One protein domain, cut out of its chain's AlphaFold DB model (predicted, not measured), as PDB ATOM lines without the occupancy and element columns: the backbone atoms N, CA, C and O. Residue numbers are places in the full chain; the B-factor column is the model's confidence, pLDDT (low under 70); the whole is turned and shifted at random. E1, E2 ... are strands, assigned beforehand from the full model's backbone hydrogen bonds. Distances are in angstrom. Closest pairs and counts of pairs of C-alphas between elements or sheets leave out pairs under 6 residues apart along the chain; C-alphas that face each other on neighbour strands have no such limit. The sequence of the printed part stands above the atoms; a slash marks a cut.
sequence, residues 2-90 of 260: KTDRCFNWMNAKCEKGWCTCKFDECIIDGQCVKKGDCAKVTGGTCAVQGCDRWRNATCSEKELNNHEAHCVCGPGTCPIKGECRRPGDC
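AT A GLANCE: This is residues 2 to 90 of the 260 residues of the protein "Hypothetical protein" of Alexandrium andersonii (UniProt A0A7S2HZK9). Little here is regular structure: four small strand hairpins, strung one after another, make a flat slab, with a long loop, residues 46 to 69, beside E5 and E6. The printed part has 89 residues and eight named strands, E1 to E8, in four antiparallel pairs: all strand, with 28 residues in named elements. It is compact, radius of gyration of the C-alphas 13.2 A, spanning 40 by 33 by 16 A.

HOW THE PARTS SIT: Look first at the hairpin of E5, residues 41 to 45, and E6, residues 70 to 72: N 42 and O 71 are 2.9 A apart, within hydrogen-bond range. In the hairpin of E7, residues 78 to 80, and E8, residues 83 to 85, N 80 and O 83 are within that range at 2.8 A. The closest C-alphas of E5 and E7, Thr 42 and Pro 79, are 5.2 A apart. In the hairpin of E3, residues 25 to 28, and E4, residues 31 to 34, N 28 and O 31 are within range at 2.9 A. In the hairpin of E1, residues 13 to 15, and E2, residues 18 to 20, N 15 and O 18 are within range at 2.8 A; E1 and E5 are apart.

IN THESE COORDINATES: Find C-alpha 13 at (5.062, 23.709, -49.009), where E1 begins, and C-alpha 85 at (-15.442, 27.243, -32.848), where E8 ends. E4 runs 9.8 A from first to last C-alpha.

THE WHOLE: The C-alphas farthest apart, Lys 2 and Gly 88, are 40.5 A apart. The printed part has no cut; the link from E5 to E6 is long. The pLDDT is under 70 at residues 2 to 3 and 63 to 67.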
ATOM      1  N   LYS A   2      19.012  24.625 -41.552       46.47
ATOM      2  CA  LYS A   2      18.012  24.559 -42.625       46.47
ATOM      3  C   LYS A   2      17.085  23.399 -42.282       46.47
ATOM      4  O   LYS A   2      17.555  22.270 -42.194       46.47
ATOM      5  N   THR A   3      15.823  23.678 -41.994       59.28
ATOM      6  CA  THR A   3      14.824  22.623 -41.860       59.28
ATOM      7  C   THR A   3      14.390  22.240 -43.270       59.28
ATOM      8  O   THR A   3      13.968  23.089 -44.050       59.28
ATOM      9  N   ASP A   4      14.486  20.959 -43.625       73.50
ATOM     10  CA  ASP A   4      14.029  20.466 -44.937       73.50
ATOM     11  C   ASP A   4      12.493  20.439 -45.054       73.50
ATOM     12  O   ASP A   4      11.931  20.018 -46.064       73.50
ATOM     13  N   ARG A   5      11.790  20.911 -44.019       83.25
ATOM     14  CA  ARG A   5      10.335  20.972 -43.939       83.25
ATOM     15  C   ARG A   5       9.865  22.272 -43.293       83.25
ATOM     16  O   ARG A   5      10.549  22.832 -42.434       83.25
ATOM     17  N   CYS A   6       8.675  22.692 -43.700       88.19
ATOM     18  CA  CYS A   6       7.882  23.694 -42.998       88.19
ATOM     19  C   CYS A   6       7.260  23.088 -41.746       88.19
ATOM     20  O   CYS A   6       7.082  21.870 -41.672       88.19
ATOM     21  N   PHE A   7       6.896  23.935 -40.787       88.06
ATOM     22  CA  PHE A   7       6.135  23.482 -39.631       88.06
ATOM     23  C   PHE A   7       4.739  23.036 -40.050       88.06
ATOM     24  O   PHE A   7       4.115  23.637 -40.931       88.06
ATOM     25  N   ASN A   8       4.231  21.993 -39.394       87.31
ATOM     26  CA  ASN A   8       2.958  21.379 -39.776       87.31
ATOM     27  C   ASN A   8       1.786  22.365 -39.697       87.31
ATOM     28  O   ASN A   8       0.867  22.302 -40.506       87.31
ATOM     29  N   TRP A   9       1.826  23.296 -38.742       90.81
ATOM     30  CA  TRP A   9       0.769  24.285 -38.557       90.81
ATOM     31  C   TRP A   9       0.714  25.330 -39.676       90.81
ATOM     32  O   TRP A   9      -0.330  25.946 -39.847       90.81
ATOM     33  N   MET A  10       1.785  25.540 -40.449       92.25
ATOM     34  CA  MET A  10       1.822  26.581 -41.485       92.25
ATOM     35  C   MET A  10       0.995  26.227 -42.727       92.25
ATOM     36  O   MET A  10       0.728  27.104 -43.543       92.25
ATOM     37  N   ASN A  11       0.620  24.955 -42.915       91.88
ATOM     38  CA  ASN A  11      -0.035  24.457 -44.135       91.88
ATOM     39  C   ASN A  11       0.717  24.820 -45.439       91.88
ATOM     40  O   ASN A  11       0.120  24.885 -46.510       91.88
ATOM     41  N   ALA A  12       2.029  25.055 -45.351       93.44
ATOM     42  CA  ALA A  12       2.866  25.537 -46.445       93.44
ATOM     43  C   ALA A  12       3.702  24.413 -47.070       93.44
ATOM     44  O   ALA A  12       4.026  23.414 -46.423       93.44
ATOM     45  N   LYS A  13       4.114  24.598 -48.328       93.38
ATOM     46  CA  LYS A  13       5.062  23.709 -49.009       93.38
ATOM     47  C   LYS A  13       6.484  24.255 -48.870       93.38
ATOM     48  O   LYS A  13       6.699  25.445 -49.065       93.38
ATOM     49  N   CYS A  14       7.452  23.387 -48.573       93.00
ATOM     50  CA  CYS A  14       8.867  23.762 -48.553       93.00
ATOM     51  C   CYS A  14       9.451  23.722 -49.975       93.00
ATOM     52  O   CYS A  14       9.500  22.661 -50.601       93.00
ATOM     53  N   GLU A  15       9.916  24.860 -50.485       92.62
ATOM     54  CA  GLU A  15      10.586  24.996 -51.777       92.62
ATOM     55  C   GLU A  15      11.931  25.710 -51.600       92.62
ATOM     56  O   GLU A  15      12.002  26.862 -51.181       92.62
ATOM     57  N   LYS A  16      13.035  25.012 -51.909       90.06
ATOM     58  CA  LYS A  16      14.415  25.532 -51.778       90.06
ATOM     59  C   LYS A  16      14.741  26.080 -50.372       90.06
ATOM     60  O   LYS A  16      15.537  27.009 -50.244       90.06
ATOM     61  N   GLY A  17      14.140  25.495 -49.334       87.25
ATOM     62  CA  GLY A  17      14.312  25.908 -47.936       87.25
ATOM     63  C   GLY A  17      13.399  27.053 -47.486       87.25
ATOM     64  O   GLY A  17      13.616  27.590 -46.404       87.25
ATOM     65  N   TRP A  18      12.402  27.428 -48.292       90.38
ATOM     66  CA  TRP A  18      11.406  28.450 -47.964       90.38
ATOM     67  C   TRP A  18      10.009  27.849 -47.908       90.38
ATOM     68  O   TRP A  18       9.668  26.996 -48.723       90.38
ATOM     69  N   CYS A  19       9.185  28.325 -46.981       92.69
ATOM     70  CA  CYS A  19       7.788  27.926 -46.881       92.69
ATOM     71  C   CYS A  19       6.916  28.829 -47.744       92.69
ATOM     72  O   CYS A  19       6.816  30.026 -47.491       92.69
ATOM     73  N   THR A  20       6.299  28.250 -48.768       94.94
ATOM     74  CA  THR A  20       5.488  28.967 -49.753       94.94
ATOM     75  C   THR A  20       4.067  28.423 -49.787       94.94
ATOM     76  O   THR A  20       3.858  27.204 -49.760       94.94
ATOM     77  N   CYS A  21       3.100  29.330 -49.895       96.38
ATOM     78  CA  CYS A  21       1.703  28.997 -50.152       96.38
ATOM     79  C   CYS A  21       1.454  28.780 -51.641       96.38
ATOM     80  O   CYS A  21       2.237  29.218 -52.489       96.38
ATOM     81  N   LYS A  22       0.350  28.110 -51.969       95.88
ATOM     82  CA  LYS A  22      -0.100  28.018 -53.358       95.88
ATOM     83  C   LYS A  22      -0.635  29.363 -53.838       95.88
ATOM     84  O   LYS A  22      -0.983  30.234 -53.051       95.88
ATOM     85  N   PHE A  23      -0.719  29.515 -55.156       94.94
ATOM     86  CA  PHE A  23      -1.199  30.745 -55.788       94.94
ATOM     87  C   PHE A  23      -2.662  31.090 -55.436       94.94
ATOM     88  O   PHE A  23      -3.047  32.252 -55.482       94.94
ATOM     89  N   ASP A  24      -3.479  30.095 -55.081       95.06
ATOM     90  CA  ASP A  24      -4.878  30.244 -54.663       95.06
ATOM     91  C   ASP A  24      -5.065  30.355 -53.135       95.06
ATOM     92  O   ASP A  24      -6.195  30.327 -52.639       95.06
ATOM     93  N   GLU A  25      -3.968  30.489 -52.387       96.94
ATOM     94  CA  GLU A  25      -3.944  30.580 -50.926       96.94
ATOM     95  C   GLU A  25      -3.412  31.949 -50.466       96.94
ATOM     96  O   GLU A  25      -2.547  32.558 -51.092       96.94
ATOM     97  N   CYS A  26      -3.927  32.430 -49.337       95.12
ATOM     98  CA  CYS A  26      -3.490  33.653 -48.670       95.12
ATOM     99  C   CYS A  26      -2.667  33.311 -47.426       95.12
ATOM    100  O   CYS A  26      -2.938  32.308 -46.767       95.12
ATOM    101  N   ILE A  27      -1.710  34.172 -47.066       95.50
ATOM    102  CA  ILE A  27      -1.015  34.073 -45.777       95.50
ATOM    103  C   ILE A  27      -1.850  34.798 -44.719       95.50
ATOM    104  O   ILE A  27      -2.018  36.013 -44.801       95.50
ATOM    105  N   ILE A  28      -2.354  34.062 -43.729       93.75
ATOM    106  CA  ILE A  28      -3.083  34.594 -42.569       93.75
ATOM    107  C   ILE A  28      -2.447  33.990 -41.317       93.75
ATOM    108  O   ILE A  28      -2.335  32.770 -41.220       93.75
ATOM    109  N   ASP A  29      -1.971  34.832 -40.396       89.50
ATOM    110  CA  ASP A  29      -1.268  34.418 -39.167       89.50
ATOM    111  C   ASP A  29      -0.119  33.422 -39.414       89.50
ATOM    112  O   ASP A  29       0.068  32.440 -38.696       89.50
ATOM    113  N   GLY A  30       0.637  33.647 -40.494       90.88
ATOM    114  CA  GLY A  30       1.751  32.782 -40.896       90.88
ATOM    115  C   GLY A  30       1.338  31.436 -41.508       90.88
ATOM    116  O   GLY A  30       2.210  30.617 -41.796       90.88
ATOM    117  N   GLN A  31       0.041  31.203 -41.739       94.19
ATOM    118  CA  GLN A  31      -0.476  30.004 -42.397       94.19
ATOM    119  C   GLN A  31      -0.935  30.261 -43.827       94.19
ATOM    120  O   GLN A  31      -1.520  31.299 -44.119       94.19
ATOM    121  N   CYS A  32      -0.775  29.260 -44.686       96.25
ATOM    122  CA  CYS A  32      -1.423  29.205 -45.988       96.25
ATOM    123  C   CYS A  32      -2.886  28.784 -45.833       96.25
ATOM    124  O   CYS A  32      -3.187  27.687 -45.360       96.25
ATOM    125  N   VAL A  33      -3.804  29.662 -46.233       95.81
ATOM    126  CA  VAL A  33      -5.250  29.490 -46.066       95.81
ATOM    127  C   VAL A  33      -5.940  29.661 -47.411       95.81
ATOM    128  O   VAL A  33      -5.720  30.642 -48.119       95.81
ATOM    129  N   LYS A  34      -6.812  28.719 -47.772       94.81
ATOM    130  CA  LYS A  34      -7.610  28.820 -48.999       94.81
ATOM    131  C   LYS A  34      -8.667  29.907 -48.875       94.81
ATOM    132  O   LYS A  34      -9.230  30.123 -47.804       94.81
ATOM    133  N   LYS A  35      -9.015  30.531 -50.000       91.69
ATOM    134  CA  LYS A  35     -10.132  31.480 -50.054       91.69
ATOM    135  C   LYS A  35     -11.415  30.848 -49.491       91.69
ATOM    136  O   LYS A  35     -11.874  29.827 -49.995       91.69
ATOM    137  N   GLY A  36     -11.999  31.490 -48.480       88.88
ATOM    138  CA  GLY A  36     -13.218  31.028 -47.805       88.88
ATOM    139  C   GLY A  36     -12.986  30.095 -46.611       88.88
ATOM    140  O   GLY A  36     -13.952  29.766 -45.930       88.88
ATOM    141  N   ASP A  37     -11.742  29.698 -46.336       93.00
ATOM    142  CA  ASP A  37     -11.350  29.053 -45.078       93.00
ATOM    143  C   ASP A  37     -10.707  30.088 -44.134       93.00
ATOM    144  O   ASP A  37     -10.560  31.266 -44.465       93.00
ATOM    145  N   CYS A  38     -10.335  29.644 -42.941       93.88
ATOM    146  CA  CYS A  38      -9.710  30.440 -41.893       93.88
ATOM    147  C   CYS A  38      -8.357  29.839 -41.488       93.88
ATOM    148  O   CYS A  38      -8.141  28.627 -41.610       93.88
ATOM    149  N   ALA A  39      -7.470  30.679 -40.946       94.94
ATOM    150  CA  ALA A  39      -6.284  30.199 -40.244       94.94
ATOM    151  C   ALA A  39      -6.698  29.250 -39.111       94.94
ATOM    152  O   ALA A  39      -7.789  29.367 -38.559       94.94
ATOM    153  N   LYS A  40      -5.852  28.278 -38.775       96.25
ATOM    154  CA  LYS A  40      -6.118  27.298 -37.714       96.25
ATOM    155  C   LYS A  40      -5.374  27.602 -36.421       96.25
ATOM    156  O   LYS A  40      -5.767  27.064 -35.394       96.25
ATOM    157  N   VAL A  41      -4.322  28.422 -36.437       95.50
ATOM    158  CA  VAL A  41      -3.575  28.804 -35.227       95.50
ATOM    159  C   VAL A  41      -4.453  29.672 -34.329       95.50
ATOM    160  O   VAL A  41      -5.031  30.661 -34.753       95.50
ATOM    161  N   THR A  42      -4.514  29.312 -33.052       95.00
ATOM    162  CA  THR A  42      -5.269  30.037 -32.014       95.00
ATOM    163  C   THR A  42      -4.481  31.171 -31.346       95.00
ATOM    164  O   THR A  42      -4.965  31.794 -30.399       95.00
ATOM    165  N   GLY A  43      -3.224  31.370 -31.745       91.75
ATOM    166  CA  GLY A  43      -2.254  32.242 -31.076       91.75
ATOM    167  C   GLY A  43      -1.594  31.626 -29.832       91.75
ATOM    168  O   GLY A  43      -0.632  32.182 -29.317       91.75
ATOM    169  N   GLY A  44      -2.065  30.469 -29.349       90.56
ATOM    170  CA  GLY A  44      -1.411  29.726 -28.266       90.56
ATOM    171  C   GLY A  44      -0.222  28.897 -28.762       90.56
ATOM    172  O   GLY A  44      -0.281  28.309 -29.844       90.56
ATOM    173  N   THR A  45       0.839  28.812 -27.959       90.06
ATOM    174  CA  THR A  45       1.913  27.824 -28.141       90.06
ATOM    175  C   THR A  45       1.642  26.595 -27.284       90.06
ATOM    176  O   THR A  45       1.033  26.697 -26.221       90.06
ATOM    177  N   CYS A  46       2.108  25.441 -27.748       90.62
ATOM    178  CA  CYS A  46       2.081  24.198 -26.994       90.62
ATOM    179  C   CYS A  46       3.441  23.483 -26.962       90.62
ATOM    180  O   CYS A  46       3.515  22.266 -26.799       90.62
ATOM    181  N   ALA A  47       4.534  24.235 -27.141       87.06
ATOM    182  CA  ALA A  47       5.887  23.675 -27.204       87.06
ATOM    183  C   ALA A  47       6.337  23.055 -25.873       87.06
ATOM    184  O   ALA A  47       7.015  22.032 -25.858       87.06
ATOM    185  N   VAL A  48       5.949  23.670 -24.753       82.50
ATOM    186  CA  VAL A  48       6.323  23.202 -23.407       82.50
ATOM    187  C   VAL A  48       5.199  22.395 -22.765       82.50
ATOM    188  O   VAL A  48       5.451  21.451 -22.021       82.50
ATOM    189  N   GLN A  49       3.951  22.770 -23.036       79.06
ATOM    190  CA  GLN A  49       2.767  22.152 -22.455       79.06
ATOM    191  C   GLN A  49       1.663  22.053 -23.491       79.06
ATOM    192  O   GLN A  49       1.663  22.798 -24.460       79.06
ATOM    193  N   GLY A  50       0.721  21.131 -23.298       87.44
ATOM    194  CA  GLY A  50      -0.450  21.046 -24.165       87.44
ATOM    195  C   GLY A  50      -1.234  22.362 -24.219       87.44
ATOM    196  O   GLY A  50      -1.037  23.268 -23.415       87.44
ATOM    197  N   CYS A  51      -2.144  22.455 -25.180       92.25
ATOM    198  CA  CYS A  51      -3.019  23.615 -25.302       92.25
ATOM    199  C   CYS A  51      -3.922  23.778 -24.081       92.25
ATOM    200  O   CYS A  51      -4.436  22.782 -23.566       92.25
ATOM    201  N   ASP A  52      -4.173  25.028 -23.678       91.19
ATOM    202  CA  ASP A  52      -5.169  25.312 -22.648       91.19
ATOM    203  C   ASP A  52      -6.524  24.707 -23.039       91.19
ATOM    204  O   ASP A  52      -6.969  24.825 -24.189       91.19
ATOM    205  N   ARG A  53      -7.223  24.110 -22.070       90.75
ATOM    206  CA  ARG A  53      -8.504  23.427 -22.314       90.75
ATOM    207  C   ARG A  53      -9.559  24.347 -22.921       90.75
ATOM    208  O   ARG A  53     -10.305  23.926 -23.802       90.75
ATOM    209  N   TRP A  54      -9.587  25.612 -22.497       93.88
ATOM    210  CA  TRP A  54     -10.560  26.600 -22.969       93.88
ATOM    211  C   TRP A  54     -10.453  26.887 -24.472       93.88
ATOM    212  O   TRP A  54     -11.446  27.268 -25.084       93.88
ATOM    213  N   ARG A  55      -9.286  26.648 -25.089       95.00
ATOM    214  CA  ARG A  55      -9.069  26.885 -26.525       95.00
ATOM    215  C   ARG A  55      -9.755  25.856 -27.416       95.00
ATOM    216  O   ARG A  55      -9.903  26.114 -28.608       95.00
ATOM    217  N   ASN A  56     -10.140  24.693 -26.879       94.94
ATOM    218  CA  ASN A  56     -10.668  23.566 -27.658       94.94
ATOM    219  C   ASN A  56      -9.765  23.192 -28.861       94.94
ATOM    220  O   ASN A  56     -10.234  22.873 -29.954       94.94
ATOM    221  N   ALA A  57      -8.449  23.297 -28.669       95.69
ATOM    222  CA  ALA A  57      -7.444  23.166 -29.718       95.69
ATOM    223  C   ALA A  57      -6.565  21.932 -29.503       95.69
ATOM    224  O   ALA A  57      -6.422  21.430 -28.389       95.69
ATOM    225  N   THR A  58      -5.933  21.460 -30.577       94.94
ATOM    226  CA  THR A  58      -4.929  20.392 -30.522       94.94
ATOM    227  C   THR A  58      -3.549  20.968 -30.792       94.94
ATOM    228  O   THR A  58      -3.401  21.893 -31.584       94.94
ATOM    229  N   CYS A  59      -2.523  20.424 -30.143       93.56
ATOM    230  CA  CYS A  59      -1.155  20.841 -30.410       93.56
ATOM    231  C   CYS A  59      -0.695  20.357 -31.795       93.56
ATOM    232  O   CYS A  59      -0.876  19.184 -32.132       93.56
ATOM    233  N   SER A  60      -0.108  21.250 -32.592       91.44
ATOM    234  CA  SER A  60       0.310  20.973 -33.970       91.44
ATOM    235  C   SER A  60       1.420  19.933 -34.069       91.44
ATOM    236  O   SER A  60       1.522  19.223 -35.068       91.44
ATOM    237  N   GLU A  61       2.267  19.852 -33.044       83.94
ATOM    238  CA  GLU A  61       3.400  18.939 -32.985       83.94
ATOM    239  C   GLU A  61       3.458  18.288 -31.606       83.94
ATOM    240  O   GLU A  61       3.256  18.944 -30.594       83.94
ATOM    241  N   LYS A  62       3.693  16.976 -31.558       71.81
ATOM    242  CA  LYS A  62       3.710  16.212 -30.298       71.81
ATOM    243  C   LYS A  62       5.122  16.001 -29.744       71.81
ATOM    244  O   LYS A  62       5.272  15.434 -28.667       71.81
ATOM    245  N   GLU A  63       6.149  16.413 -30.485       69.94
ATOM    246  CA  GLU A  63       7.552  16.205 -30.127       69.94
ATOM    247  C   GLU A  63       8.105  17.433 -29.389       69.94
ATOM    248  O   GLU A  63       8.118  18.539 -29.920       69.94
ATOM    249  N   LEU A  64       8.594  17.211 -28.164       57.84
ATOM    250  CA  LEU A  64       9.070  18.214 -27.192       57.84
ATOM    251  C   LEU A  64      10.250  19.094 -27.650       57.84
ATOM    252  O   LEU A  64      10.619  20.032 -26.949       57.84
ATOM    253  N   ASN A  65      10.857  18.805 -28.801       59.22
ATOM    254  CA  ASN A  65      12.079  19.474 -29.254       59.22
ATOM    255  C   ASN A  65      11.826  20.582 -30.286       59.22
ATOM    256  O   ASN A  65      12.781  21.168 -30.794       59.22
ATOM    257  N   ASN A  66      10.563  20.881 -30.601       61.56
ATOM    258  CA  ASN A  66      10.222  21.870 -31.615       61.56
ATOM    259  C   ASN A  66       9.702  23.143 -30.939       61.56
ATOM    260  O   ASN A  66       8.575  23.204 -30.449       61.56
ATOM    261  N   HIS A  67      10.541  24.182 -30.930       65.56
ATOM    262  CA  HIS A  67      10.278  25.492 -30.315       65.56
ATOM    263  C   HIS A  67       9.098  26.275 -30.935       65.56
ATOM    264  O   HIS A  67       8.815  27.388 -30.503       65.56
ATOM    265  N   GLU A  68       8.395  25.699 -31.913       81.88
ATOM    266  CA  GLU A  68       7.329  26.342 -32.688       81.88
ATOM    267  C   GLU A  68       6.053  25.483 -32.742       81.88
ATOM    268  O   GLU A  68       5.311  25.502 -33.722       81.88
ATOM    269  N   ALA A  69       5.778  24.680 -31.707       89.75
ATOM    270  CA  ALA A  69       4.491  23.997 -31.611       89.75
ATOM    271  C   ALA A  69       3.382  25.000 -31.242       89.75
ATOM    272  O   ALA A  69       3.496  25.748 -30.264       89.75
ATOM    273  N   HIS A  70       2.288  24.986 -32.005       93.12
ATOM    274  CA  HIS A  70       1.144  25.880 -31.835       93.12
ATOM    275  C   HIS A  70      -0.156  25.119 -31.620       93.12
ATOM    276  O   HIS A  70      -0.364  24.010 -32.110       93.12
ATOM    277  N   CYS A  71      -1.074  25.760 -30.912       94.88
ATOM    278  CA  CYS A  71      -2.424  25.269 -30.723       94.88
ATOM    279  C   CYS A  71      -3.263  25.554 -31.960       94.88
ATOM    280  O   CYS A  71      -3.507  26.719 -32.288       94.88
ATOM    281  N   VAL A  72      -3.710  24.491 -32.627       96.38
ATOM    282  CA  VAL A  72      -4.453  24.552 -33.883       96.38
ATOM    283  C   VAL A  72      -5.864  23.988 -33.758       96.38
ATOM    284  O   VAL A  72      -6.122  23.023 -33.034       96.38
ATOM    285  N   CYS A  73      -6.783  24.593 -34.501       97.38
ATOM    286  CA  CYS A  73      -8.163  24.154 -34.603       97.38
ATOM    287  C   CYS A  73      -8.323  22.940 -35.508       97.38
ATOM    288  O   CYS A  73      -7.661  22.806 -36.538       97.38
ATOM    289  N   GLY A  74      -9.231  22.052 -35.108       95.38
ATOM    290  CA  GLY A  74      -9.569  20.863 -35.876       95.38
ATOM    291  C   GLY A  74     -10.395  21.171 -37.133       95.38
ATOM    292  O   GLY A  74     -10.826  22.312 -37.356       95.38
ATOM    293  N   PRO A  75     -10.655  20.147 -37.964       93.50
ATOM    294  CA  PRO A  75     -11.454  20.287 -39.179       93.50
ATOM    295  C   PRO A  75     -12.833  20.912 -38.919       93.50
ATOM    296  O   PRO A  75     -13.513  20.563 -37.956       93.50
ATOM    297  N   GLY A  76     -13.253  21.830 -39.794       93.50
ATOM    298  CA  GLY A  76     -14.560  22.496 -39.701       93.50
ATOM    299  C   GLY A  76     -14.684  23.538 -38.581       93.50
ATOM    300  O   GLY A  76     -15.781  24.039 -38.345       93.50
ATOM    301  N   THR A  77     -13.582  23.875 -37.904       96.81
ATOM    302  CA  THR A  77     -13.533  24.942 -36.895       96.81
ATOM    303  C   THR A  77     -12.511  26.016 -37.249       96.81
ATOM    304  O   THR A  77     -11.563  25.770 -38.005       96.81
ATOM    305  N   CYS A  78     -12.736  27.208 -36.703       96.31
ATOM    306  CA  CYS A  78     -11.905  28.394 -36.832       96.31
ATOM    307  C   CYS A  78     -11.587  28.966 -35.446       96.31
ATOM    308  O   CYS A  78     -12.430  28.866 -34.550       96.31
ATOM    309  N   PRO A  79     -10.405  29.568 -35.261       96.50
ATOM    310  CA  PRO A  79     -10.070  30.310 -34.064       96.50
ATOM    311  C   PRO A  79     -10.878  31.612 -34.042       96.50
ATOM    312  O   PRO A  79     -10.758  32.449 -34.931       96.50
ATOM    313  N   ILE A  80     -11.698  31.791 -33.014       94.06
ATOM    314  CA  ILE A  80     -12.413  33.032 -32.713       94.06
ATOM    315  C   ILE A  80     -11.960  33.440 -31.318       94.06
ATOM    316  O   ILE A  80     -12.156  32.686 -30.369       94.06
ATOM    317  N   LYS A  81     -11.274  34.584 -31.200       91.31
ATOM    318  CA  LYS A  81     -10.638  35.034 -29.943       91.31
ATOM    319  C   LYS A  81      -9.746  33.957 -29.295       91.31
ATOM    320  O   LYS A  81      -9.678  33.815 -28.079       91.31
ATOM    321  N   GLY A  82      -9.063  33.168 -30.127       93.50
ATOM    322  CA  GLY A  82      -8.181  32.083 -29.688       93.50
ATOM    323  C   GLY A  82      -8.877  30.769 -29.313       93.50
ATOM    324  O   GLY A  82      -8.193  29.844 -28.873       93.50
ATOM    325  N   GLU A  83     -10.192  30.650 -29.517       95.88
ATOM    326  CA  GLU A  83     -10.965  29.422 -29.306       95.88
ATOM    327  C   GLU A  83     -11.410  28.778 -30.612       95.88
ATOM    328  O   GLU A  83     -11.937  29.443 -31.498       95.88
ATOM    329  N   CYS A  84     -11.306  27.458 -30.705       97.31
ATOM    330  CA  CYS A  84     -11.770  26.717 -31.866       97.31
ATOM    331  C   CYS A  84     -13.285  26.508 -31.833       97.31
ATOM    332  O   CYS A  84     -13.814  25.719 -31.040       97.31
ATOM    333  N   ARG A  85     -13.979  27.207 -32.734       96.56
ATOM    334  CA  ARG A  85     -15.442  27.243 -32.848       96.56
ATOM    335  C   ARG A  85     -15.887  26.970 -34.280       96.56
ATOM    336  O   ARG A  85     -15.126  27.177 -35.226       96.56
ATOM    337  N   ARG A  86     -17.104  26.449 -34.463       95.44
ATOM    338  CA  ARG A  86     -17.659  26.278 -35.813       95.44
ATOM    339  C   ARG A  86     -18.050  27.646 -36.383       95.44
ATOM    340  O   ARG A  86     -18.363  28.551 -35.612       95.44
ATOM    341  N   PRO A  87     -18.073  27.809 -37.713       91.62
ATOM    342  CA  PRO A  87     -18.607  29.019 -38.323       91.62
ATOM    343  C   PRO A  87     -20.019  29.334 -37.806       91.62
ATOM    344  O   PRO A  87     -20.896  28.474 -37.832       91.62
ATOM    345  N   GLY A  88     -20.224  30.567 -37.340       89.31
ATOM    346  CA  GLY A  88     -21.490  31.030 -36.762       89.31
ATOM    347  C   GLY A  88     -21.612  30.861 -35.242       89.31
ATOM    348  O   GLY A  88     -22.472  31.511 -34.647       89.31
ATOM    349  N   ASP A  89     -20.748  30.064 -34.608       93.06
ATOM    350  CA  ASP A  89     -20.640  30.017 -33.149       93.06
ATOM    351  C   ASP A  89     -19.752  31.165 -32.653       93.06
ATOM    352  O   ASP A  89     -18.750  31.515 -33.272       93.06
ATOM    353  N   CYS A  90     -20.097  31.742 -31.505       93.25
ATOM    354  CA  CYS A  90     -19.265  32.732 -30.829       93.25
ATOM    355  C   CYS A  90     -18.160  32.068 -29.987       93.25
ATOM    356  O   CYS A  90     -18.293  30.921 -29.544       93.25
TER     357      CYS A  90